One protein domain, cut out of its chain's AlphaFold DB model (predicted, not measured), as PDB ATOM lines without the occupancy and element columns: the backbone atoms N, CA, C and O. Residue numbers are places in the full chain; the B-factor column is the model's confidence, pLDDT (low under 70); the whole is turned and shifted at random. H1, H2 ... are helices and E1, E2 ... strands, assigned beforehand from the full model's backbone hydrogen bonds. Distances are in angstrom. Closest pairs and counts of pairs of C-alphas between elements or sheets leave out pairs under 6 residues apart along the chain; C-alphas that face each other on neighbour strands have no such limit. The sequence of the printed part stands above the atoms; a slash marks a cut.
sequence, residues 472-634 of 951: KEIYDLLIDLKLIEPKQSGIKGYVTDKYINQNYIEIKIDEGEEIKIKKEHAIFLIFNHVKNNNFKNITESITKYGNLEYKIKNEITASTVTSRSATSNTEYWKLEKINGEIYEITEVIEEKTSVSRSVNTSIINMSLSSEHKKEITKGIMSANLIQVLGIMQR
ATOM      1  N   LYS A 472     -39.244 -52.344  -5.047       76.50
ATOM      2  CA  LYS A 472     -37.791 -52.428  -5.195       76.50
ATOM      3  C   LYS A 472     -37.359 -52.230  -6.652       76.50
ATOM      4  O   LYS A 472     -36.428 -51.480  -6.890       76.50
ATOM      5  N   GLU A 473     -38.061 -52.826  -7.607       78.25
ATOM      6  CA  GLU A 473     -37.776 -52.692  -9.039       78.25
ATOM      7  C   GLU A 473     -37.952 -51.250  -9.535       78.25
ATOM      8  O   GLU A 473     -37.085 -50.728 -10.230       78.25
ATOM      9  N   ILE A 474     -39.011 -50.556  -9.097       78.38
ATOM     10  CA  ILE A 474     -39.191 -49.118  -9.377       78.38
ATOM     11  C   ILE A 474     -38.020 -48.320  -8.804       78.38
ATOM     12  O   ILE A 474     -37.475 -47.440  -9.465       78.38
ATOM     13  N   TYR A 475     -37.636 -48.613  -7.563       79.19
ATOM     14  CA  TYR A 475     -36.538 -47.931  -6.893       79.19
ATOM     15  C   TYR A 475     -35.194 -48.145  -7.608       79.19
ATOM     16  O   TYR A 475     -34.469 -47.177  -7.839       79.19
ATOM     17  N   ASP A 476     -34.895 -49.382  -8.002       83.12
ATOM     18  CA  ASP A 476     -33.685 -49.741  -8.741       83.12
ATOM     19  C   ASP A 476     -33.676 -49.058 -10.125       83.12
ATOM     20  O   ASP A 476     -32.675 -48.447 -10.502       83.12
ATOM     21  N   LEU A 477     -34.819 -49.002 -10.823       83.38
ATOM     22  CA  LEU A 477     -34.945 -48.292 -12.102       83.38
ATOM     23  C   LEU A 477     -34.727 -46.775 -11.961       83.38
ATOM     24  O   LEU A 477     -34.088 -46.148 -12.808       83.38
ATOM     25  N   LEU A 478     -35.219 -46.159 -10.881       85.50
ATOM     26  CA  LEU A 478     -34.974 -44.738 -10.595       85.50
ATOM     27  C   LEU A 478     -33.493 -44.453 -10.285       85.50
ATOM     28  O   LEU A 478     -33.003 -43.366 -10.616       85.50
ATOM     29  N   ILE A 479     -32.775 -45.408  -9.686       86.50
ATOM     30  CA  ILE A 479     -31.317 -45.330  -9.504       86.50
ATOM     31  C   ILE A 479     -30.596 -45.438 -10.848       86.50
ATOM     32  O   ILE A 479     -29.725 -44.614 -11.137       86.50
ATOM     33  N   ASP A 480     -30.971 -46.406 -11.683       87.19
ATOM     34  CA  ASP A 480     -30.332 -46.644 -12.983       87.19
ATOM     35  C   ASP A 480     -30.497 -45.445 -13.927       87.19
ATOM     36  O   ASP A 480     -29.559 -45.046 -14.627       87.19
ATOM     37  N   LEU A 481     -31.657 -44.786 -13.865       87.88
ATOM     38  CA  LEU A 481     -31.933 -43.530 -14.567       87.88
ATOM     39  C   LEU A 481     -31.236 -42.306 -13.939       87.88
ATOM     40  O   LEU A 481     -31.373 -41.186 -14.440       87.88
ATOM     41  N   LYS A 482     -30.471 -42.494 -12.857       91.50
ATOM     42  CA  LYS A 482     -29.781 -41.441 -12.087       91.50
ATOM     43  C   LYS A 482     -30.731 -40.359 -11.567       91.50
ATOM     44  O   LYS A 482     -30.355 -39.190 -11.432       91.50
ATOM     45  N   LEU A 483     -31.975 -40.738 -11.290       87.38
ATOM     46  CA  LEU A 483     -32.978 -39.867 -10.676       87.38
ATOM     47  C   LEU A 483     -32.895 -39.934  -9.154       87.38
ATOM     48  O   LEU A 483     -33.274 -38.979  -8.480       87.38
ATOM     49  N   ILE A 484     -32.352 -41.037  -8.633       87.19
ATOM     50  CA  ILE A 484     -32.034 -41.239  -7.225       87.19
ATOM     51  C   ILE A 484     -30.563 -41.667  -7.097       87.19
ATOM     52  O   ILE A 484     -30.115 -42.617  -7.728       87.19
ATOM     53  N   GLU A 485     -29.799 -40.972  -6.262       86.44
ATOM     54  CA  GLU A 485     -28.478 -41.381  -5.796       86.44
ATOM     55  C   GLU A 485     -28.622 -42.439  -4.690       86.44
ATOM     56  O   GLU A 485     -29.321 -42.199  -3.698       86.44
ATOM     57  N   PRO A 486     -27.960 -43.602  -4.805       77.31
ATOM     58  CA  PRO A 486     -28.013 -44.628  -3.773       77.31
ATOM     59  C   PRO A 486     -27.350 -44.161  -2.463       77.31
ATOM     60  O   PRO A 486     -26.354 -43.444  -2.457       77.31
ATOM     61  N   LYS A 487     -27.948 -44.602  -1.350       73.19
ATOM     62  CA  LYS A 487     -27.606 -44.446   0.075       73.19
ATOM     63  C   LYS A 487     -26.388 -43.576   0.447       73.19
ATOM     64  O   LYS A 487     -25.239 -44.006   0.356       73.19
ATOM     65  N   GLN A 488     -26.672 -42.448   1.099       54.25
ATOM     66  CA  GLN A 488     -25.767 -41.758   2.030       54.25
ATOM     67  C   GLN A 488     -26.500 -41.603   3.381       54.25
ATOM     68  O   GLN A 488     -27.687 -41.294   3.415       54.25
ATOM     69  N   SER A 489     -25.834 -41.862   4.514       52.81
ATOM     70  CA  SER A 489     -26.330 -41.434   5.844       52.81
ATOM     71  C   SER A 489     -27.782 -41.835   6.215       52.81
ATOM     72  O   SER A 489     -28.617 -40.994   6.518       52.81
ATOM     73  N   GLY A 490     -28.109 -43.136   6.220       51.12
ATOM     74  CA  GLY A 490     -29.373 -43.648   6.792       51.12
ATOM     75  C   GLY A 490     -30.617 -43.572   5.893       51.12
ATOM     76  O   GLY A 490     -31.536 -44.368   6.076       51.12
ATOM     77  N   ILE A 491     -30.614 -42.733   4.856       52.62
ATOM     78  CA  ILE A 491     -31.690 -42.637   3.854       52.62
ATOM     79  C   ILE A 491     -31.359 -43.554   2.680       52.62
ATOM     80  O   ILE A 491     -30.238 -43.517   2.171       52.62
ATOM     81  N   LYS A 492     -32.310 -44.402   2.254       55.12
ATOM     82  CA  LYS A 492     -32.058 -45.423   1.218       55.12
ATOM     83  C   LYS A 492     -31.548 -44.817  -0.100       55.12
ATOM     84  O   LYS A 492     -30.626 -45.407  -0.663       55.12
ATOM     85  N   GLY A 493     -32.026 -43.634  -0.503       73.38
ATOM     86  CA  GLY A 493     -31.500 -42.862  -1.635       73.38
ATOM     87  C   GLY A 493     -31.974 -41.400  -1.654       73.38
ATOM     88  O   GLY A 493     -32.985 -41.072  -1.031       73.38
ATOM     89  N   TYR A 494     -31.234 -40.534  -2.351       79.06
ATOM     90  CA  TYR A 494     -31.521 -39.099  -2.507       79.06
ATOM     91  C   TYR A 494     -31.949 -38.801  -3.935       79.06
ATOM     92  O   TYR A 494     -31.230 -39.130  -4.868       79.06
ATOM     93  N   VAL A 495     -33.081 -38.141  -4.126       85.81
ATOM     94  CA  VAL A 495     -33.489 -37.611  -5.424       85.81
ATOM     95  C   VAL A 495     -32.439 -36.606  -5.892       85.81
ATOM     96  O   VAL A 495     -32.012 -35.729  -5.139       85.81
ATOM     97  N   THR A 496     -31.996 -36.755  -7.133       90.44
ATOM     98  CA  THR A 496     -30.895 -35.961  -7.675       90.44
ATOM     99  C   THR A 496     -31.342 -34.553  -8.053       90.44
ATOM    100  O   THR A 496     -32.484 -34.322  -8.459       90.44
ATOM    101  N   ASP A 497     -30.410 -33.598  -8.025       87.94
ATOM    102  CA  ASP A 497     -30.636 -32.253  -8.571       87.94
ATOM    103  C   ASP A 497     -31.052 -32.282 -10.040       87.94
ATOM    104  O   ASP A 497     -31.825 -31.436 -10.494       87.94
ATOM    105  N   LYS A 498     -30.566 -33.285 -10.780       90.19
ATOM    106  CA  LYS A 498     -30.973 -33.535 -12.160       90.19
ATOM    107  C   LYS A 498     -32.489 -33.729 -12.239       90.19
ATOM    108  O   LYS A 498     -33.138 -33.032 -13.011       90.19
ATOM    109  N   TYR A 499     -33.056 -34.598 -11.400       90.06
ATOM    110  CA  TYR A 499     -34.505 -34.790 -11.349       90.06
ATOM    111  C   TYR A 499     -35.238 -33.518 -10.908       90.06
ATOM    112  O   TYR A 499     -36.226 -33.137 -11.529       90.06
ATOM    113  N   ILE A 500     -34.770 -32.834  -9.859       85.06
ATOM    114  CA  ILE A 500     -35.458 -31.654  -9.298       85.06
ATOM    115  C   ILE A 500     -35.546 -30.516 -10.320       85.06
ATOM    116  O   ILE A 500     -36.608 -29.902 -10.456       85.06
ATOM    117  N   ASN A 501     -34.451 -30.256 -11.037       88.75
ATOM    118  CA  ASN A 501     -34.294 -29.072 -11.878       88.75
ATOM    119  C   ASN A 501     -34.724 -29.287 -13.341       88.75
ATOM    120  O   ASN A 501     -34.891 -28.311 -14.070       88.75
ATOM    121  N   GLN A 502     -34.895 -30.533 -13.795       90.44
ATOM    122  CA  GLN A 502     -35.331 -30.835 -15.163       90.44
ATOM    123  C   GLN A 502     -36.835 -31.115 -15.218       90.44
ATOM    124  O   GLN A 502     -37.386 -31.787 -14.353       90.44
ATOM    125  N   ASN A 503     -37.503 -30.655 -16.279       91.44
ATOM    126  CA  ASN A 503     -38.913 -30.980 -16.551       91.44
ATOM    127  C   ASN A 503     -39.072 -32.272 -17.378       91.44
ATOM    128  O   ASN A 503     -40.163 -32.613 -17.828       91.44
ATOM    129  N   TYR A 504     -37.973 -32.994 -17.593       94.00
ATOM    130  CA  TYR A 504     -37.906 -34.220 -18.377       94.00
ATOM    131  C   TYR A 504     -36.982 -35.240 -17.695       94.00
ATOM    132  O   TYR A 504     -36.182 -34.886 -16.830       94.00
ATOM    133  N   ILE A 505     -37.092 -36.500 -18.101       93.88
ATOM    134  CA  ILE A 505     -36.206 -37.614 -17.760       93.88
ATOM    135  C   ILE A 505     -35.565 -38.099 -19.063       93.88
ATOM    136  O   ILE A 505     -36.257 -38.341 -20.051       93.88
ATOM    137  N   GLU A 506     -34.238 -38.218 -19.070       94.06
ATOM    138  CA  GLU A 506     -33.483 -38.816 -20.176       94.06
ATOM    139  C   GLU A 506     -33.519 -40.341 -20.055       94.06
ATOM    140  O   GLU A 506     -33.055 -40.892 -19.056       94.06
ATOM    141  N   ILE A 507     -34.065 -41.014 -21.069       91.12
ATOM    142  CA  ILE A 507     -34.095 -42.475 -21.169       91.12
ATOM    143  C   ILE A 507     -33.242 -42.885 -22.369       91.12
ATOM    144  O   ILE A 507     -33.439 -42.391 -23.479       91.12
ATOM    145  N   LYS A 508     -32.273 -43.777 -22.142       88.56
ATOM    146  CA  LYS A 508     -31.494 -44.403 -23.219       88.56
ATOM    147  C   LYS A 508     -32.363 -45.414 -23.953       88.56
ATOM    148  O   LYS A 508     -33.146 -46.095 -23.315       88.56
ATOM    149  N   ILE A 509     -32.218 -45.545 -25.259       86.06
ATOM    150  CA  ILE A 509     -32.885 -46.595 -26.043       86.06
ATOM    151  C   ILE A 509     -31.844 -47.504 -26.709       86.06
ATOM    152  O   ILE A 509     -30.652 -47.186 -26.695       86.06
ATOM    153  N   ASP A 510     -32.277 -48.634 -27.276       70.56
ATOM    154  CA  ASP A 510     -31.426 -49.775 -27.678       70.56
ATOM    155  C   ASP A 510     -30.355 -49.493 -28.764       70.56
ATOM    156  O   ASP A 510     -29.536 -50.355 -29.072       70.56
ATOM    157  N   GLU A 511     -30.261 -48.267 -29.284       75.81
ATOM    158  CA  GLU A 511     -29.213 -47.821 -30.222       75.81
ATOM    159  C   GLU A 511     -28.210 -46.826 -29.600       75.81
ATOM    160  O   GLU A 511     -27.378 -46.244 -30.295       75.81
ATOM    161  N   GLY A 512     -28.281 -46.602 -28.283       80.00
ATOM    162  CA  GLY A 512     -27.461 -45.611 -27.579       80.00
ATOM    163  C   GLY A 512     -27.942 -44.164 -27.742       80.00
ATOM    164  O   GLY A 512     -27.304 -43.255 -27.212       80.00
ATOM    165  N   GLU A 513     -29.062 -43.945 -28.438       87.31
ATOM    166  CA  GLU A 513     -29.770 -42.662 -28.490       87.31
ATOM    167  C   GLU A 513     -30.405 -42.365 -27.113       87.31
ATOM    168  O   GLU A 513     -30.880 -43.268 -26.422       87.31
ATOM    169  N   GLU A 514     -30.380 -41.104 -26.684       91.12
ATOM    170  CA  GLU A 514     -31.052 -40.637 -25.464       91.12
ATOM    171  C   GLU A 514     -32.254 -39.784 -25.854       91.12
ATOM    172  O   GLU A 514     -32.120 -38.808 -26.595       91.12
ATOM    173  N   ILE A 515     -33.427 -40.129 -25.325       92.38
ATOM    174  CA  ILE A 515     -34.658 -39.366 -25.536       92.38
ATOM    175  C   ILE A 515     -35.065 -38.670 -24.243       92.38
ATOM    176  O   ILE A 515     -34.982 -39.240 -23.154       92.38
ATOM    177  N   LYS A 516     -35.517 -37.420 -24.349       95.06
ATOM    178  CA  LYS A 516     -35.991 -36.631 -23.207       95.06
ATOM    179  C   LYS A 516     -37.498 -36.769 -23.121       95.06
ATOM    180  O   LYS A 516     -38.198 -36.178 -23.926       95.06
ATOM    181  N   ILE A 517     -38.021 -37.522 -22.165       93.94
ATOM    182  CA  ILE A 517     -39.470 -37.662 -21.974       93.94
ATOM    183  C   ILE A 517     -39.897 -36.750 -20.833       93.94
ATOM    184  O   ILE A 517     -39.231 -36.695 -19.804       93.94
ATOM    185  N   LYS A 518     -41.012 -36.040 -20.980       93.94
ATOM    186  CA  LYS A 518     -41.580 -35.225 -19.901       93.94
ATOM    187  C   LYS A 518     -41.708 -36.019 -18.597       93.94
ATOM    188  O   LYS A 518     -42.150 -37.168 -18.603       93.94
ATOM    189  N   LYS A 519     -41.295 -35.405 -17.485       92.00
ATOM    190  CA  LYS A 519     -41.065 -36.085 -16.201       92.00
ATOM    191  C   LYS A 519     -42.270 -36.909 -15.743       92.00
ATOM    192  O   LYS A 519     -42.109 -38.067 -15.371       92.00
ATOM    193  N   GLU A 520     -43.469 -36.343 -15.800       86.44
ATOM    194  CA  GLU A 520     -44.702 -36.991 -15.345       86.44
ATOM    195  C   GLU A 520     -45.045 -38.222 -16.194       86.44
ATOM    196  O   GLU A 520     -45.489 -39.245 -15.671       86.44
ATOM    197  N   HIS A 521     -44.778 -38.148 -17.502       91.25
ATOM    198  CA  HIS A 521     -44.993 -39.248 -18.438       91.25
ATOM    199  C   HIS A 521     -43.931 -40.332 -18.267       91.25
ATOM    200  O   HIS A 521     -44.270 -41.505 -18.220       91.25
ATOM    201  N   ALA A 522     -42.662 -39.967 -18.088       91.12
ATOM    202  CA  ALA A 522     -41.603 -40.930 -17.799       91.12
ATOM    203  C   ALA A 522     -41.839 -41.682 -16.479       91.12
ATOM    204  O   ALA A 522     -41.671 -42.898 -16.437       91.12
ATOM    205  N   ILE A 523     -42.301 -41.000 -15.424       86.25
ATOM    206  CA  ILE A 523     -42.687 -41.648 -14.161       86.25
ATOM    207  C   ILE A 523     -43.875 -42.597 -14.364       86.25
ATOM    208  O   ILE A 523     -43.849 -43.724 -13.871       86.25
ATOM    209  N   PHE A 524     -44.888 -42.191 -15.131       86.44
ATOM    210  CA  PHE A 524     -45.989 -43.075 -15.518       86.44
ATOM    211  C   PHE A 524     -45.499 -44.330 -16.268       86.44
ATOM    212  O   PHE A 524     -45.899 -45.443 -15.925       86.44
ATOM    213  N   LEU A 525     -44.584 -44.172 -17.229       86.69
ATOM    214  CA  LEU A 525     -44.001 -45.282 -17.989       86.69
ATOM    215  C   LEU A 525     -43.212 -46.244 -17.098       86.69
ATOM    216  O   LEU A 525     -43.349 -47.455 -17.244       86.69
ATOM    217  N   ILE A 526     -42.445 -45.717 -16.143       85.19
ATOM    218  CA  ILE A 526     -41.723 -46.502 -15.132       85.19
ATOM    219  C   ILE A 526     -42.694 -47.349 -14.299       85.19
ATOM    220  O   ILE A 526     -42.480 -48.550 -14.140       85.19
ATOM    221  N   PHE A 527     -43.789 -46.760 -13.810       80.25
ATOM    222  CA  PHE A 527     -44.785 -47.510 -13.038       80.25
ATOM    223  C   PHE A 527     -45.468 -48.601 -13.865       80.25
ATOM    224  O   PHE A 527     -45.671 -49.713 -13.373       80.25
ATOM    225  N   ASN A 528     -45.805 -48.304 -15.119       79.88
ATOM    226  CA  ASN A 528     -46.462 -49.273 -15.986       79.88
ATOM    227  C   ASN A 528     -45.525 -50.382 -16.477       79.88
ATOM    228  O   ASN A 528     -45.961 -51.523 -16.608       79.88
ATOM    229  N   HIS A 529     -44.240 -50.092 -16.668       82.12
ATOM    230  CA  HIS A 529     -43.229 -51.104 -16.965       82.12
ATOM    231  C   HIS A 529     -43.192 -52.188 -15.875       82.12
ATOM    232  O   HIS A 529     -43.362 -53.371 -16.165       82.12
ATOM    233  N   VAL A 530     -43.112 -51.768 -14.608       78.25
ATOM    234  CA  VAL A 530     -43.091 -52.677 -13.446       78.25
ATOM    235  C   VAL A 530     -44.441 -53.374 -13.219       78.25
ATOM    236  O   VAL A 530     -44.524 -54.470 -12.657       78.25
ATOM    237  N   LYS A 531     -45.547 -52.782 -13.679       77.19
ATOM    238  CA  LYS A 531     -46.862 -53.439 -13.645       77.19
ATOM    239  C   LYS A 531     -46.885 -54.688 -14.534       77.19
ATOM    240  O   LYS A 531     -47.484 -55.683 -14.119       77.19
ATOM    241  N   ASN A 532     -46.209 -54.643 -15.686       72.19
ATOM    242  CA  ASN A 532     -46.389 -55.597 -16.782       72.19
ATOM    243  C   ASN A 532     -45.335 -56.715 -16.867       72.19
ATOM    244  O   ASN A 532     -45.453 -57.541 -17.765       72.19
ATOM    245  N   ASN A 533     -44.368 -56.797 -15.937       63.44
ATOM    246  CA  ASN A 533     -43.416 -57.908 -15.691       63.44
ATOM    247  C   ASN A 533     -42.608 -58.474 -16.896       63.44
ATOM    248  O   ASN A 533     -41.796 -59.378 -16.704       63.44
ATOM    249  N   ASN A 534     -42.819 -58.002 -18.127       59.88
ATOM    250  CA  ASN A 534     -42.351 -58.670 -19.349       59.88
ATOM    251  C   ASN A 534     -41.060 -58.087 -19.933       59.88
ATOM    252  O   ASN A 534     -40.482 -58.682 -20.839       59.88
ATOM    253  N   PHE A 535     -40.587 -56.952 -19.424       57.34
ATOM    254  CA  PHE A 535     -39.403 -56.279 -19.944       57.34
ATOM    255  C   PHE A 535     -38.357 -56.170 -18.840       57.34
ATOM    256  O   PHE A 535     -38.686 -55.790 -17.723       57.34
ATOM    257  N   LYS A 536     -37.099 -56.509 -19.146       61.50
ATOM    258  CA  LYS A 536     -36.001 -56.392 -18.171       61.50
ATOM    259  C   LYS A 536     -35.503 -54.961 -18.031       61.50
ATOM    260  O   LYS A 536     -34.833 -54.643 -17.053       61.50
ATOM    261  N   ASN A 537     -35.774 -54.129 -19.033       71.06
ATOM    262  CA  ASN A 537     -35.386 -52.733 -19.050       71.06
ATOM    263  C   ASN A 537     -36.433 -51.908 -19.801       71.06
ATOM    264  O   ASN A 537     -36.941 -52.331 -20.842       71.06
ATOM    265  N   ILE A 538     -36.753 -50.716 -19.294       76.88
ATOM    266  CA  ILE A 538     -37.672 -49.786 -19.959       76.88
ATOM    267  C   ILE A 538     -37.183 -49.446 -21.374       76.88
ATOM    268  O   ILE A 538     -38.003 -49.234 -22.261       76.88
ATOM    269  N   THR A 539     -35.867 -49.484 -21.611       78.62
ATOM    270  CA  THR A 539     -35.247 -49.223 -22.920       78.62
ATOM    271  C   THR A 539     -35.698 -50.203 -24.005       78.62
ATOM    272  O   THR A 539     -36.017 -49.764 -25.106       78.62
ATOM    273  N   GLU A 540     -35.831 -51.492 -23.669       77.00
ATOM    274  CA  GLU A 540     -36.233 -52.567 -24.596       77.00
ATOM    275  C   GLU A 540     -37.681 -52.393 -25.078       77.00
ATOM    276  O   GLU A 540     -38.080 -52.906 -26.124       77.00
ATOM    277  N   SER A 541     -38.489 -51.659 -24.306       78.75
ATOM    278  CA  SER A 541     -39.879 -51.380 -24.666       78.75
ATOM    279  C   SER A 541     -40.020 -50.191 -25.619       78.75
ATOM    280  O   SER A 541     -41.056 -50.077 -26.272       78.75
ATOM    281  N   ILE A 542     -39.008 -49.322 -25.742       82.44
ATOM    282  CA  ILE A 542     -39.072 -48.106 -26.565       82.44
ATOM    283  C   ILE A 542     -38.405 -48.350 -27.918       82.44
ATOM    284  O   ILE A 542     -37.184 -48.401 -28.042       82.44
ATOM    285  N   THR A 543     -39.220 -48.424 -28.966       82.12
ATOM    286  CA  THR A 543     -38.764 -48.623 -30.346       82.12
ATOM    287  C   THR A 543     -38.941 -47.352 -31.166       82.12
ATOM    288  O   THR A 543     -39.968 -46.673 -31.087       82.12
ATOM    289  N   LYS A 544     -37.927 -47.002 -31.962       81.88
ATOM    290  CA  LYS A 544     -37.993 -45.854 -32.873       81.88
ATOM    291  C   LYS A 544     -38.953 -46.159 -34.017       81.88
ATOM    292  O   LYS A 544     -38.810 -47.172 -34.701       81.88
ATOM    293  N   TYR A 545     -39.927 -45.281 -34.235       76.62
ATOM    294  CA  TYR A 545     -40.920 -45.418 -35.292       76.62
ATOM    295  C   TYR A 545     -40.896 -44.170 -36.182       76.62
ATOM    296  O   TYR A 545     -41.506 -43.149 -35.891       76.62
ATOM    297  N   GLY A 546     -40.149 -44.234 -37.284       72.38
ATOM    298  CA  GLY A 546     -39.927 -43.070 -38.145       72.38
ATOM    299  C   GLY A 546     -38.960 -42.043 -37.538       72.38
ATOM    300  O   GLY A 546     -38.220 -42.326 -36.598       72.38
ATOM    301  N   ASN A 547     -38.926 -40.838 -38.115       68.81
ATOM    302  CA  ASN A 547     -37.903 -39.836 -37.783       68.81
ATOM    303  C   ASN A 547     -38.215 -38.990 -36.534       68.81
ATOM    304  O   ASN A 547     -37.323 -38.296 -36.051       68.81
ATOM    305  N   LEU A 548     -39.454 -38.998 -36.030       67.12
ATOM    306  CA  LEU A 548     -39.908 -38.091 -34.962       67.12
ATOM    307  C   LEU A 548     -40.752 -38.769 -33.878       67.12
ATOM    308  O   LEU A 548     -41.228 -38.078 -32.980       67.12
ATOM    309  N   GLU A 549     -40.943 -40.085 -33.943       76.75
ATOM    310  CA  GLU A 549     -41.891 -40.783 -33.079       76.75
ATOM    311  C   GLU A 549     -41.225 -42.005 -32.447       76.75
ATOM    312  O   GLU A 549     -40.422 -42.706 -33.072       76.75
ATOM    313  N   TYR A 550     -41.573 -42.263 -31.190       79.62
ATOM    314  CA  TYR A 550     -41.212 -43.501 -30.507       79.62
ATOM    315  C   TYR A 550     -42.481 -44.242 -30.115       79.62
ATOM    316  O   TYR A 550     -43.485 -43.630 -29.745       79.62
ATOM    317  N   LYS A 551     -42.426 -45.568 -30.196       79.19
ATOM    318  CA  LYS A 551     -43.489 -46.465 -29.757       79.19
ATOM    319  C   LYS A 551     -43.014 -47.248 -28.554       79.19
ATOM    320  O   LYS A 551     -41.987 -47.922 -28.619       79.19
ATOM    321  N   ILE A 552     -43.787 -47.184 -27.482       76.81
ATOM    322  CA  ILE A 552     -43.542 -47.978 -26.285       76.81
ATOM    323  C   ILE A 552     -44.428 -49.200 -26.346       76.81
ATOM    324  O   ILE A 552     -45.639 -49.071 -26.199       76.81
ATOM    325  N   LYS A 553     -43.830 -50.363 -26.584       77.69
ATOM    326  CA  LYS A 553     -44.538 -51.634 -26.648       77.69
ATOM    327  C   LYS A 553     -45.059 -52.003 -25.264       77.69
ATOM    328  O   LYS A 553     -44.293 -52.283 -24.348       77.69
ATOM    329  N   ASN A 554     -46.373 -52.040 -25.143       73.06
ATOM    330  CA  ASN A 554     -47.102 -52.565 -24.011       73.06
ATOM    331  C   ASN A 554     -47.775 -53.881 -24.434       73.06
ATOM    332  O   ASN A 554     -48.850 -53.900 -25.037       73.06
ATOM    333  N   GLU A 555     -47.112 -55.010 -24.175       63.41
ATOM    334  CA  GLU A 555     -47.705 -56.320 -24.452       63.41
ATOM    335  C   GLU A 555     -48.800 -56.630 -23.432       63.41
ATOM    336  O   GLU A 555     -48.535 -57.131 -22.338       63.41
ATOM    337  N   ILE A 556     -50.050 -56.373 -23.813       62.25
ATOM    338  CA  ILE A 556     -51.204 -56.907 -23.099       62.25
ATOM    339  C   ILE A 556     -51.523 -58.268 -23.703       62.25
ATOM    340  O   ILE A 556     -52.292 -58.400 -24.656       62.25
ATOM    341  N   THR A 557     -50.928 -59.318 -23.143       54.53
ATOM    342  CA  THR A 557     -51.207 -60.693 -23.563       54.53
ATOM    343  C   THR A 557     -52.597 -61.116 -23.085       54.53
ATOM    344  O   THR A 557     -52.755 -61.882 -22.138       54.53
ATOM    345  N   ALA A 558     -53.642 -60.621 -23.745       52.78
ATOM    346  CA  ALA A 558     -55.001 -61.100 -23.561       52.78
ATOM    347  C   ALA A 558     -55.155 -62.437 -24.300       52.78
ATOM    348  O   ALA A 558     -55.651 -62.501 -25.421       52.78
ATOM    349  N   SER A 559     -54.699 -63.535 -23.693       49.72
ATOM    350  CA  SER A 559     -54.923 -64.870 -24.248       49.72
ATOM    351  C   SER A 559     -56.379 -65.291 -24.032       49.72
ATOM    352  O   SER A 559     -56.687 -66.070 -23.131       49.72
ATOM    353  N   THR A 560     -57.304 -64.807 -24.861       48.16
ATOM    354  CA  THR A 560     -58.617 -65.449 -24.980       48.16
ATOM    355  C   THR A 560     -58.434 -66.753 -25.748       48.16
ATOM    356  O   THR A 560     -58.441 -66.773 -26.981       48.16
ATOM    357  N   VAL A 561     -58.227 -67.853 -25.018       44.81
ATOM    358  CA  VAL A 561     -58.171 -69.210 -25.578       44.81
ATOM    359  C   VAL A 561     -59.585 -69.621 -25.983       44.81
ATOM    360  O   VAL A 561     -60.272 -70.368 -25.295       44.81
ATOM    361  N   THR A 562     -60.045 -69.117 -27.124       51.16
ATOM    362  CA  THR A 562     -61.079 -69.816 -27.886       51.16
ATOM    363  C   THR A 562     -60.364 -70.875 -28.719       51.16
ATOM    364  O   THR A 562     -59.280 -70.641 -29.252       51.16
ATOM    365  N   SER A 563     -60.923 -72.080 -28.780       52.00
ATOM    366  CA  SER A 563     -60.262 -73.339 -29.165       52.00
ATOM    367  C   SER A 563     -59.649 -73.418 -30.581       52.00
ATOM    368  O   SER A 563     -59.249 -74.506 -30.998       52.00
ATOM    369  N   ARG A 564     -59.544 -72.315 -31.341       54.53
ATOM    370  CA  ARG A 564     -58.972 -72.286 -32.701       54.53
ATOM    371  C   ARG A 564     -58.095 -71.077 -33.069       54.53
ATOM    372  O   ARG A 564     -57.498 -71.121 -34.142       54.53
ATOM    373  N   SER A 565     -57.940 -70.049 -32.231       55.56
ATOM    374  CA  SER A 565     -57.006 -68.945 -32.529       55.56
ATOM    375  C   SER A 565     -56.618 -68.152 -31.284       55.56
ATOM    376  O   SER A 565     -57.485 -67.604 -30.609       55.56
ATOM    377  N   ALA A 566     -55.315 -68.029 -31.026       57.53
ATOM    378  CA  ALA A 566     -54.792 -67.006 -30.131       57.53
ATOM    379  C   ALA A 566     -54.725 -65.681 -30.904       57.53
ATOM    380  O   ALA A 566     -54.153 -65.625 -31.995       57.53
ATOM    381  N   THR A 567     -55.345 -64.637 -30.363       58.59
ATOM    382  CA  THR A 567     -55.102 -63.255 -30.787       58.59
ATOM    383  C   THR A 567     -54.247 -62.614 -29.708       58.59
ATOM    384  O   THR A 567     -54.595 -62.662 -28.533       58.59
ATOM    385  N   SER A 568     -53.089 -62.089 -30.096       65.81
ATOM    386  CA  SER A 568     -52.303 -61.206 -29.243       65.81
ATOM    387  C   SER A 568     -52.573 -59.782 -29.707       65.81
ATOM    388  O   SER A 568     -52.318 -59.449 -30.871       65.81
ATOM    389  N   ASN A 569     -53.117 -58.966 -28.807       69.56
ATOM    390  CA  ASN A 569     -53.188 -57.527 -29.000       69.56
ATOM    391  C   ASN A 569     -51.925 -56.935 -28.387       69.56
ATOM    392  O   ASN A 569     -51.625 -57.180 -27.221       69.56
ATOM    393  N   THR A 570     -51.168 -56.195 -29.184       76.12
ATOM    394  CA  THR A 570     -50.042 -55.422 -28.666       76.12
ATOM    395  C   THR A 570     -50.461 -53.966 -28.677       76.12
ATOM    396  O   THR A 570     -50.832 -53.441 -29.726       76.12
ATOM    397  N   GLU A 571     -50.436 -53.323 -27.518       79.62
ATOM    398  CA  GLU A 571     -50.652 -51.885 -27.423       79.62
ATOM    399  C   GLU A 571     -49.305 -51.179 -27.521       79.62
ATOM    400  O   GLU A 571     -48.290 -51.673 -27.036       79.62
ATOM    401  N   TYR A 572     -49.277 -50.009 -28.139       83.19
ATOM    402  CA  TYR A 572     -48.110 -49.149 -28.186       83.19
ATOM    403  C   TYR A 572     -48.504 -47.745 -27.754       83.19
ATOM    404  O   TYR A 572     -49.456 -47.185 -28.284       83.19
ATOM    405  N   TRP A 573     -47.764 -47.125 -26.842       85.06
ATOM    406  CA  TRP A 573     -47.938 -45.695 -26.579       85.06
ATOM    407  C   TRP A 573     -47.036 -44.894 -27.496       85.06
ATOM    408  O   TRP A 573     -45.829 -45.147 -27.558       85.06
ATOM    409  N   LYS A 574     -47.617 -43.933 -28.211       87.81
ATOM    410  CA  LYS A 574     -46.848 -43.035 -29.057       87.81
ATOM    411  C   LYS A 574     -46.347 -41.855 -28.253       87.81
ATOM    412  O   LYS A 574     -47.117 -41.140 -27.612       87.81
ATOM    413  N   LEU A 575     -45.047 -41.647 -28.363       89.19
ATOM    414  CA  LEU A 575     -44.359 -40.460 -27.907       89.19
ATOM    415  C   LEU A 575     -44.182 -39.493 -29.077       89.19
ATOM    416  O   LEU A 575     -43.494 -39.814 -30.050       89.19
ATOM    417  N   GLU A 576     -44.752 -38.301 -28.950       88.25
ATOM    418  CA  GLU A 576     -44.570 -37.205 -29.899       88.25
ATOM    419  C   GLU A 576     -43.716 -36.099 -29.294       88.25
ATOM    420  O   GLU A 576     -43.753 -35.817 -28.094       88.25
ATOM    421  N   LYS A 577     -42.923 -35.465 -30.152       89.25
ATOM    422  CA  LYS A 577     -42.005 -34.397 -29.776       89.25
ATOM    423  C   LYS A 577     -42.774 -33.095 -29.529       89.25
ATOM    424  O   LYS A 577     -43.364 -32.540 -30.453       89.25
ATOM    425  N   ILE A 578     -42.716 -32.570 -28.309       84.06
ATOM    426  CA  ILE A 578     -43.313 -31.300 -27.893       84.06
ATOM    427  C   ILE A 578     -42.188 -30.344 -27.481       84.06
ATOM    428  O   ILE A 578     -41.411 -30.623 -26.573       84.06
ATOM    429  N   ASN A 579     -42.097 -29.191 -28.151       73.94
ATOM    430  CA  ASN A 579     -41.127 -28.125 -27.859       73.94
ATOM    431  C   ASN A 579     -39.647 -28.557 -27.931       73.94
ATOM    432  O   ASN A 579     -38.942 -28.642 -26.926       73.94
ATOM    433  N   GLY A 580     -39.126 -28.754 -29.143       80.88
ATOM    434  CA  GLY A 580     -37.691 -28.981 -29.342       80.88
ATOM    435  C   GLY A 580     -37.317 -30.456 -29.266       80.88
ATOM    436  O   GLY A 580     -37.417 -31.112 -30.293       80.88
ATOM    437  N   GLU A 581     -36.848 -30.955 -28.113       86.75
ATOM    438  CA  GLU A 581     -36.319 -32.326 -27.890       86.75
ATOM    439  C   GLU A 581     -37.123 -33.179 -26.893       86.75
ATOM    440  O   GLU A 581     -36.782 -34.340 -26.681       86.75
ATOM    441  N   ILE A 582     -38.164 -32.617 -26.271       90.44
ATOM    442  CA  ILE A 582     -38.928 -33.300 -25.220       90.44
ATOM    443  C   ILE A 582     -40.075 -34.087 -25.852       90.44
ATOM    444  O   ILE A 582     -40.728 -33.603 -26.766       90.44
ATOM    445  N   TYR A 583     -40.330 -35.292 -25.365       91.94
ATOM    446  CA  TYR A 583     -41.371 -36.192 -25.838       91.94
ATOM    447  C   TYR A 583     -42.488 -36.331 -24.802       91.94
ATOM    448  O   TYR A 583     -42.234 -36.410 -23.595       91.94
ATOM    449  N   GLU A 584     -43.729 -36.396 -25.275       91.75
ATOM    450  CA  GLU A 584     -44.925 -36.625 -24.465       91.75
ATOM    451  C   GLU A 584     -45.790 -37.736 -25.072       91.75
ATOM    452  O   GLU A 584     -45.763 -37.952 -26.279       91.75
ATOM    453  N   ILE A 585     -46.559 -38.445 -24.240       87.50
ATOM    454  CA  ILE A 585     -47.506 -39.458 -24.714       87.50
ATOM    455  C   ILE A 585     -48.739 -38.738 -25.254       87.50
ATOM    456  O   ILE A 585     -49.382 -37.999 -24.506       87.50
ATOM    457  N   THR A 586     -49.082 -38.966 -26.520       86.44
ATOM    458  CA  THR A 586     -50.219 -38.291 -27.174       86.44
ATOM    459  C   THR A 586     -51.296 -39.252 -27.667       86.44
ATOM    460  O   THR A 586     -52.481 -38.918 -27.607       86.44
ATOM    461  N   GLU A 587     -50.920 -40.465 -28.074       84.81
ATOM    462  CA  GLU A 587     -51.855 -41.483 -28.562       84.81
ATOM    463  C   GLU A 587     -51.474 -42.911 -28.150       84.81
ATOM    464  O   GLU A 587     -50.344 -43.197 -27.742       84.81
ATOM    465  N   VAL A 588     -52.452 -43.810 -28.260       82.56
ATOM    466  CA  VAL A 588     -52.297 -45.256 -28.075       82.56
ATOM    467  C   VAL A 588     -52.567 -45.936 -29.411       82.56
ATOM    468  O   VAL A 588     -53.551 -45.644 -30.083       82.56
ATOM    469  N   ILE A 589     -51.679 -46.831 -29.815       81.62
ATOM    470  CA  ILE A 589     -51.698 -47.531 -31.092       81.62
ATOM    471  C   ILE A 589     -51.859 -49.020 -30.806       81.62
ATOM    472  O   ILE A 589     -50.986 -49.632 -30.203       81.62
ATOM    473  N   GLU A 590     -52.949 -49.625 -31.253       78.00
ATOM    474  CA  GLU A 590     -53.168 -51.065 -31.134       78.00
ATOM    475  C   GLU A 590     -52.732 -51.780 -32.415       78.00
ATOM    476  O   GLU A 590     -53.202 -51.465 -33.511       78.00
ATOM    477  N   GLU A 591     -51.875 -52.789 -32.283       78.56
ATOM    478  CA  GLU A 591     -51.543 -53.716 -33.361       78.56
ATOM    479  C   GLU A 591     -52.194 -55.073 -33.090       78.56
ATOM    480  O   GLU A 591     -51.943 -55.730 -32.073       78.56
ATOM    481  N   LYS A 592     -53.047 -55.504 -34.023       75.50
ATOM    482  CA  LYS A 592     -53.748 -56.788 -33.931       75.50
ATOM    483  C   LYS A 592     -53.035 -57.823 -34.792       75.50
ATOM    484  O   LYS A 592     -53.107 -57.777 -36.020       75.50
ATOM    485  N   THR A 593     -52.382 -58.782 -34.140       64.69
ATOM    486  CA  THR A 593     -51.788 -59.964 -34.784       64.69
ATOM    487  C   THR A 593     -52.737 -61.157 -34.675       64.69
ATOM    488  O   THR A 593     -52.908 -61.745 -33.607       64.69
ATOM    489  N   SER A 594     -53.367 -61.539 -35.787       60.72
ATOM    490  CA  SER A 594     -54.176 -62.758 -35.888       60.72
ATOM    491  C   SER A 594     -53.330 -63.929 -36.412       60.72
ATOM    492  O   SER A 594     -52.728 -63.863 -37.480       60.72
ATOM    493  N   VAL A 595     -53.278 -65.039 -35.663       55.19
ATOM    494  CA  VAL A 595     -52.392 -66.192 -35.953       55.19
ATOM    495  C   VAL A 595     -52.929 -67.118 -37.073       55.19
ATOM    496  O   VAL A 595     -52.318 -68.133 -37.412       55.19
ATOM    497  N   SER A 596     -54.035 -66.790 -37.753       47.72
ATOM    498  CA  SER A 596     -54.539 -67.619 -38.862       47.72
ATOM    499  C   SER A 596     -53.840 -67.316 -40.201       47.72
ATOM    500  O   SER A 596     -54.338 -66.547 -41.015       47.72
ATOM    501  N   ARG A 597     -52.687 -67.959 -40.426       48.72
ATOM    502  CA  ARG A 597     -52.027 -68.309 -41.714       48.72
ATOM    503  C   ARG A 597     -51.876 -67.295 -42.871       48.72
ATOM    504  O   ARG A 597     -51.328 -67.683 -43.898       48.72
ATOM    505  N   SER A 598     -52.186 -66.016 -42.720       44.75
ATOM    506  CA  SER A 598     -51.659 -64.960 -43.600       44.75
ATOM    507  C   SER A 598     -51.527 -63.668 -42.807       44.75
ATOM    508  O   SER A 598     -52.531 -63.087 -42.401       44.75
ATOM    509  N   VAL A 599     -50.280 -63.269 -42.547       46.91
ATOM    510  CA  VAL A 599     -49.911 -62.110 -41.728       46.91
ATOM    511  C   VAL A 599     -50.441 -60.839 -42.386       46.91
ATOM    512  O   VAL A 599     -49.882 -60.372 -43.371       46.91
ATOM    513  N   ASN A 600     -51.530 -60.296 -41.851       49.03
ATOM    514  CA  ASN A 600     -51.978 -58.943 -42.149       49.03
ATOM    515  C   ASN A 600     -52.098 -58.220 -40.805       49.03
ATOM    516  O   ASN A 600     -53.124 -58.304 -40.129       49.03
ATOM    517  N   THR A 601     -51.006 -57.590 -40.376       57.12
ATOM    518  CA  THR A 601     -50.986 -56.706 -39.209       57.12
ATOM    519  C   THR A 601     -51.727 -55.426 -39.569       57.12
ATOM    520  O   THR A 601     -51.324 -54.684 -40.462       57.12
ATOM    521  N   SER A 602     -52.856 -55.182 -38.905       63.66
ATOM    522  CA  SER A 602     -53.564 -53.903 -39.005       63.66
ATOM    523  C   SER A 602     -53.235 -53.067 -37.773       63.66
ATOM    524  O   SER A 602     -53.289 -53.568 -36.649       63.66
ATOM    525  N   ILE A 603     -52.853 -51.812 -38.013       69.00
ATOM    526  CA  ILE A 603     -52.513 -50.823 -36.989       69.00
ATOM    527  C   ILE A 603     -53.720 -49.898 -36.819       69.00
ATOM    528  O   ILE A 603     -54.219 -49.359 -37.809       69.00
ATOM    529  N   ILE A 604     -54.193 -49.725 -35.584       72.62
ATOM    530  CA  ILE A 604     -55.289 -48.815 -35.232       72.62
ATOM    531  C   ILE A 604     -54.737 -47.740 -34.294       72.62
ATOM    532  O   ILE A 604     -54.270 -48.063 -33.208       72.62
ATOM    533  N   ASN A 605     -54.819 -46.467 -34.684       74.31
ATOM    534  CA  ASN A 605     -54.447 -45.342 -33.820       74.31
ATOM    535  C   ASN A 605     -55.684 -44.832 -33.067       74.31
ATOM    536  O   ASN A 605     -56.730 -44.603 -33.681       74.31
ATOM    537  N   MET A 606     -55.569 -44.640 -31.754       74.19
ATOM    538  CA  MET A 606     -56.634 -44.143 -30.882       74.19
ATOM    539  C   MET A 606     -56.130 -42.987 -30.009       74.19
ATOM    540  O   MET A 606     -55.032 -43.027 -29.454       74.19
ATOM    541  N   SER A 607     -56.965 -41.963 -29.817       80.25
ATOM    542  CA  SER A 607     -56.705 -40.919 -28.820       80.25
ATOM    543  C   SER A 607     -56.650 -41.506 -27.406       80.25
ATOM    544  O   SER A 607     -57.366 -42.467 -27.117       80.25
ATOM    545  N   LEU A 608     -55.888 -40.884 -26.495       78.31
ATOM    546  CA  LEU A 608     -55.844 -41.285 -25.083       78.31
ATOM    547  C   LEU A 608     -57.253 -41.419 -24.480       78.31
ATOM    548  O   LEU A 608     -57.986 -40.432 -24.346       78.31
ATOM    549  N   SER A 609     -57.602 -42.642 -24.076       76.44
ATOM    550  CA  SER A 609     -58.851 -42.935 -23.368       76.44
ATOM    551  C   SER A 609     -58.902 -42.221 -22.007       76.44
ATOM    552  O   SER A 609     -57.882 -41.798 -21.454       76.44
ATOM    553  N   SER A 610     -60.100 -42.075 -21.434       65.81
ATOM    554  CA  SER A 610     -60.284 -41.492 -20.095       65.81
ATOM    555  C   SER A 610     -59.541 -42.275 -19.004       65.81
ATOM    556  O   SER A 610     -59.067 -41.681 -18.036       65.81
ATOM    557  N   GLU A 611     -59.393 -43.588 -19.177       71.38
ATOM    558  CA  GLU A 611     -58.614 -44.455 -18.296       71.38
ATOM    559  C   GLU A 611     -57.116 -44.147 -18.384       71.38
ATOM    560  O   GLU A 611     -56.500 -43.848 -17.360       71.38
ATOM    561  N   HIS A 612     -56.558 -44.059 -19.596       73.44
ATOM    562  CA  HIS A 612     -55.163 -43.660 -19.796       73.44
ATOM    563  C   HIS A 612     -54.875 -42.255 -19.239       73.44
ATOM    564  O   HIS A 612     -53.855 -42.044 -18.588       73.44
ATOM    565  N   LYS A 613     -55.800 -41.295 -19.395       70.94
ATOM    566  CA  LYS A 613     -55.670 -39.951 -18.791       70.94
ATOM    567  C   LYS A 613     -55.627 -40.001 -17.258       70.94
ATOM    568  O   LYS A 613     -54.844 -39.277 -16.637       70.94
ATOM    569  N   LYS A 614     -56.445 -40.857 -16.632       65.25
ATOM    570  CA  LYS A 614     -56.424 -41.072 -15.174       65.25
ATOM    571  C   LYS A 614     -55.101 -41.683 -14.723       65.25
ATOM    572  O   LYS A 614     -54.564 -41.252 -13.705       65.25
ATOM    573  N   GLU A 615     -54.561 -42.654 -15.457       68.81
ATOM    574  CA  GLU A 615     -53.260 -43.227 -15.107       68.81
ATOM    575  C   GLU A 615     -52.108 -42.219 -15.291       68.81
ATOM    576  O   GLU A 615     -51.270 -42.095 -14.398       68.81
ATOM    577  N   ILE A 616     -52.120 -41.408 -16.356       69.62
ATOM    578  CA  ILE A 616     -51.160 -40.303 -16.540       69.62
ATOM    579  C   ILE A 616     -51.248 -39.304 -15.375       69.62
ATOM    580  O   ILE A 616     -50.222 -38.872 -14.851       69.62
ATOM    581  N   THR A 617     -52.460 -38.992 -14.896       60.91
ATOM    582  CA  THR A 617     -52.669 -38.106 -13.735       60.91
ATOM    583  C   THR A 617     -52.014 -38.652 -12.463       60.91
ATOM    584  O   THR A 617     -51.453 -37.884 -11.678       60.91
ATOM    585  N   LYS A 618     -52.009 -39.978 -12.271       61.84
ATOM    586  CA  LYS A 618     -51.263 -40.605 -11.167       61.84
ATOM    587  C   LYS A 618     -49.757 -40.377 -11.320       61.84
ATOM    588  O   LYS A 618     -49.106 -40.022 -10.342       61.84
ATOM    589  N   GLY A 619     -49.226 -40.486 -12.541       67.88
ATOM    590  CA  GLY A 619     -47.832 -40.146 -12.850       67.88
ATOM    591  C   GLY A 619     -47.470 -38.697 -12.504       67.88
ATOM    592  O   GLY A 619     -46.420 -38.462 -11.905       67.88
ATOM    593  N   ILE A 620     -48.365 -37.739 -12.787       65.38
ATOM    594  CA  ILE A 620     -48.204 -36.319 -12.411       65.38
ATOM    595  C   ILE A 620     -48.092 -36.164 -10.889       65.38
ATOM    596  O   ILE A 620     -47.164 -35.526 -10.390       65.38
ATOM    597  N   MET A 621     -49.017 -36.769 -10.139       53.25
ATOM    598  CA  MET A 621     -49.009 -36.708  -8.674       53.25
ATOM    599  C   MET A 621     -47.718 -37.298  -8.091       53.25
ATOM    600  O   MET A 621     -47.085 -36.675  -7.236       53.25
ATOM    601  N   SER A 622     -47.299 -38.469  -8.575       67.94
ATOM    602  CA  SER A 622     -46.069 -39.121  -8.124       67.94
ATOM    603  C   SER A 622     -44.822 -38.302  -8.450       67.94
ATOM    604  O   SER A 622     -43.938 -38.190  -7.605       67.94
ATOM    605  N   ALA A 623     -44.753 -37.687  -9.633       69.62
ATOM    606  CA  ALA A 623     -43.620 -36.853 -10.015       69.62
ATOM    607  C   ALA A 623     -43.470 -35.615  -9.112       69.62
ATOM    608  O   ALA A 623     -42.366 -35.311  -8.653       69.62
ATOM    609  N   ASN A 624     -44.583 -34.948  -8.787       59.88
ATOM    610  CA  ASN A 624     -44.589 -33.808  -7.867       59.88
ATOM    611  C   ASN A 624     -44.142 -34.211  -6.457       59.88
ATOM    612  O   ASN A 624     -43.342 -33.511  -5.838       59.88
ATOM    613  N   LEU A 625     -44.610 -35.362  -5.966       59.75
ATOM    614  CA  LEU A 625     -44.211 -35.874  -4.656       59.75
ATOM    615  C   LEU A 625     -42.702 -36.164  -4.600       59.75
ATOM    616  O   LEU A 625     -42.032 -35.728  -3.667       59.75
ATOM    617  N   ILE A 626     -42.150 -36.840  -5.616       69.81
ATOM    618  CA  ILE A 626     -40.705 -37.109  -5.707       69.81
ATOM    619  C   ILE A 626     -39.918 -35.791  -5.776       69.81
ATOM    620  O   ILE A 626     -38.863 -35.673  -5.157       69.81
ATOM    621  N   GLN A 627     -40.426 -34.774  -6.479       69.38
ATOM    622  CA  GLN A 627     -39.768 -33.468  -6.562       69.38
ATOM    623  C   GLN A 627     -39.738 -32.744  -5.211       69.38
ATOM    624  O   GLN A 627     -38.689 -32.223  -4.836       69.38
ATOM    625  N   VAL A 628     -40.850 -32.737  -4.467       56.56
ATOM    626  CA  VAL A 628     -40.914 -32.163  -3.111       56.56
ATOM    627  C   VAL A 628     -39.934 -32.879  -2.188       56.56
ATOM    628  O   VAL A 628     -39.107 -32.225  -1.550       56.56
ATOM    629  N   LEU A 629     -39.960 -34.214  -2.189       60.69
ATOM    630  CA  LEU A 629     -39.016 -35.032  -1.429       60.69
ATOM    631  C   LEU A 629     -37.566 -34.703  -1.801       60.69
ATOM    632  O   LEU A 629     -36.728 -34.563  -0.917       60.69
ATOM    633  N   GLY A 630     -37.276 -34.509  -3.088       68.19
ATOM    634  CA  GLY A 630     -35.948 -34.124  -3.545       68.19
ATOM    635  C   GLY A 630     -35.508 -32.747  -3.074       68.19
ATOM    636  O   GLY A 630     -34.375 -32.593  -2.625       68.19
ATOM    637  N   ILE A 631     -36.390 -31.748  -3.105       67.19
ATOM    638  CA  ILE A 631     -36.087 -30.407  -2.585       67.19
ATOM    639  C   ILE A 631     -35.787 -30.476  -1.084       67.19
ATOM    640  O   ILE A 631     -34.814 -29.878  -0.625       67.19
ATOM    641  N   MET A 632     -36.573 -31.246  -0.327       59.94
ATOM    642  CA  MET A 632     -36.327 -31.476   1.100       59.94
ATOM    643  C   MET A 632     -34.973 -32.158   1.328       59.94
ATOM    644  O   MET A 632     -34.173 -31.701   2.143       59.94
ATOM    645  N   GLN A 633     -34.686 -33.208   0.558       68.19
ATOM    646  CA  GLN A 633     -33.427 -33.952   0.599       68.19
ATOM    647  C   GLN A 633     -32.205 -33.091   0.259       68.19
ATOM    648  O   GLN A 633     -31.173 -33.191   0.927       68.19
ATOM    649  N   ARG A 634     -32.322 -32.215  -0.742       75.25
ATOM    650  CA  ARG A 634     -31.281 -31.258  -1.117       75.25
ATOM    651  C   ARG A 634     -31.034 -30.242  -0.014       75.25
ATOM    652  O   ARG A 634     -29.891 -30.069   0.399       75.25
TER     653      ARG A 634
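AT A GLANCE: This is residues 472 to 634 of the 951 residues of an uncharacterized protein of Candidatus Frackibacter sp. T328-2 (UniProt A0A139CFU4). A strongly twisted sheet fans its long strands E6, E7 and E8 out toward one end of an elongated domain, and the small hairpin of E1 and E2 makes the other end. H3 is in the middle, between the sheet and the long helix H5, which runs past H3 to E2. The printed part has 163 residues with five named helices and nine named strands, in the order H1 E1 E2 H2 E3 E4 H3 H4 E5 E6 E7 E8 E9 H5. The branched sheet of E3 to E9 is mixed, with E4 parallel to E8 and its other neighbour pairs antiparallel. The class is mixed, helices and strands; the whole is compact, with a radius of gyration of the C-alphas of 17.6 A and spans of 60 by 35 by 33 A.

HOW THE PARTS SIT: H1, residues 472 to 480, comes closest to E1, residues 484 to 488, at the C-alphas of Leu 478 and Ile 484, 5.7 A apart. E1 and E2, residues 491 to 495, form a hairpin, with N 485 and O 494 within hydrogen-bond range at 2.7 A. H2, residues 497 to 501, only grazes the branched sheet. E3, residues 504 to 508, and E4, residues 514 to 518, form a hairpin, with N 505 and O 517 at 2.7 A. H3, residues 519 to 531, is on the sheet at a height of 8.2 A, only just over E4 with 3 C-alphas, and runs slantwise to it at 55 degrees on the local plane. With residues 526 to 530 alone H3 touches H1, closest at the C-alphas of Ile 474 and Val 530, 6.7 A. H4, residues 538 to 541, stands at the sheet's level. E5, residues 542 to 545, E6, 549 to 556, E7, 567 to 578, E8, 582 to 594, and E9, 602 to 607, form a meander, each strand the antiparallel neighbour of the one before; pairs within range are N 543 and O 551, 2.8 A, N 552 and O 573, 2.9 A, N 572 and O 589, 2.7 A, and N 590 and O 604, 2.8 A. E8 bends by 59 degrees at residue 586; E4 and E9 lie on one side of it, E7 on the other, and N 583 and O 516 are 2.7 A apart. H5, residues 610 to 634, touches H3 with residues 615 to 623 alone, closest at the C-alphas of Phe 524 and Gly 619, 4.4 A. It touches H2 with residues 627 to 634 alone, closest at the C-alphas of Ile 500 and Gln 627, 5.4 A. Every O i to N i+4 pair is within range in H1, H2, H3 and H5; H4 is too short for one.

IN THESE COORDINATES: H1 begins at C-alpha 472 (-37.791, -52.428, -5.195). H3 is 18.5 A long, E6 21.1 A, E7 34.2 A and E8 34.8 A. H5 is 36.1 A long and ends at C-alpha 634 (-31.281, -31.258, -1.117).

THE WHOLE: The C-alphas of Ser 489 and Arg 597, the two farthest apart, are 60.4 A apart. The printed part has no cut, and no link is long. Its mean pLDDT is 74.6, with 58 residues under 70, among them 555 to 569, 593 to 603 and 614 to 633.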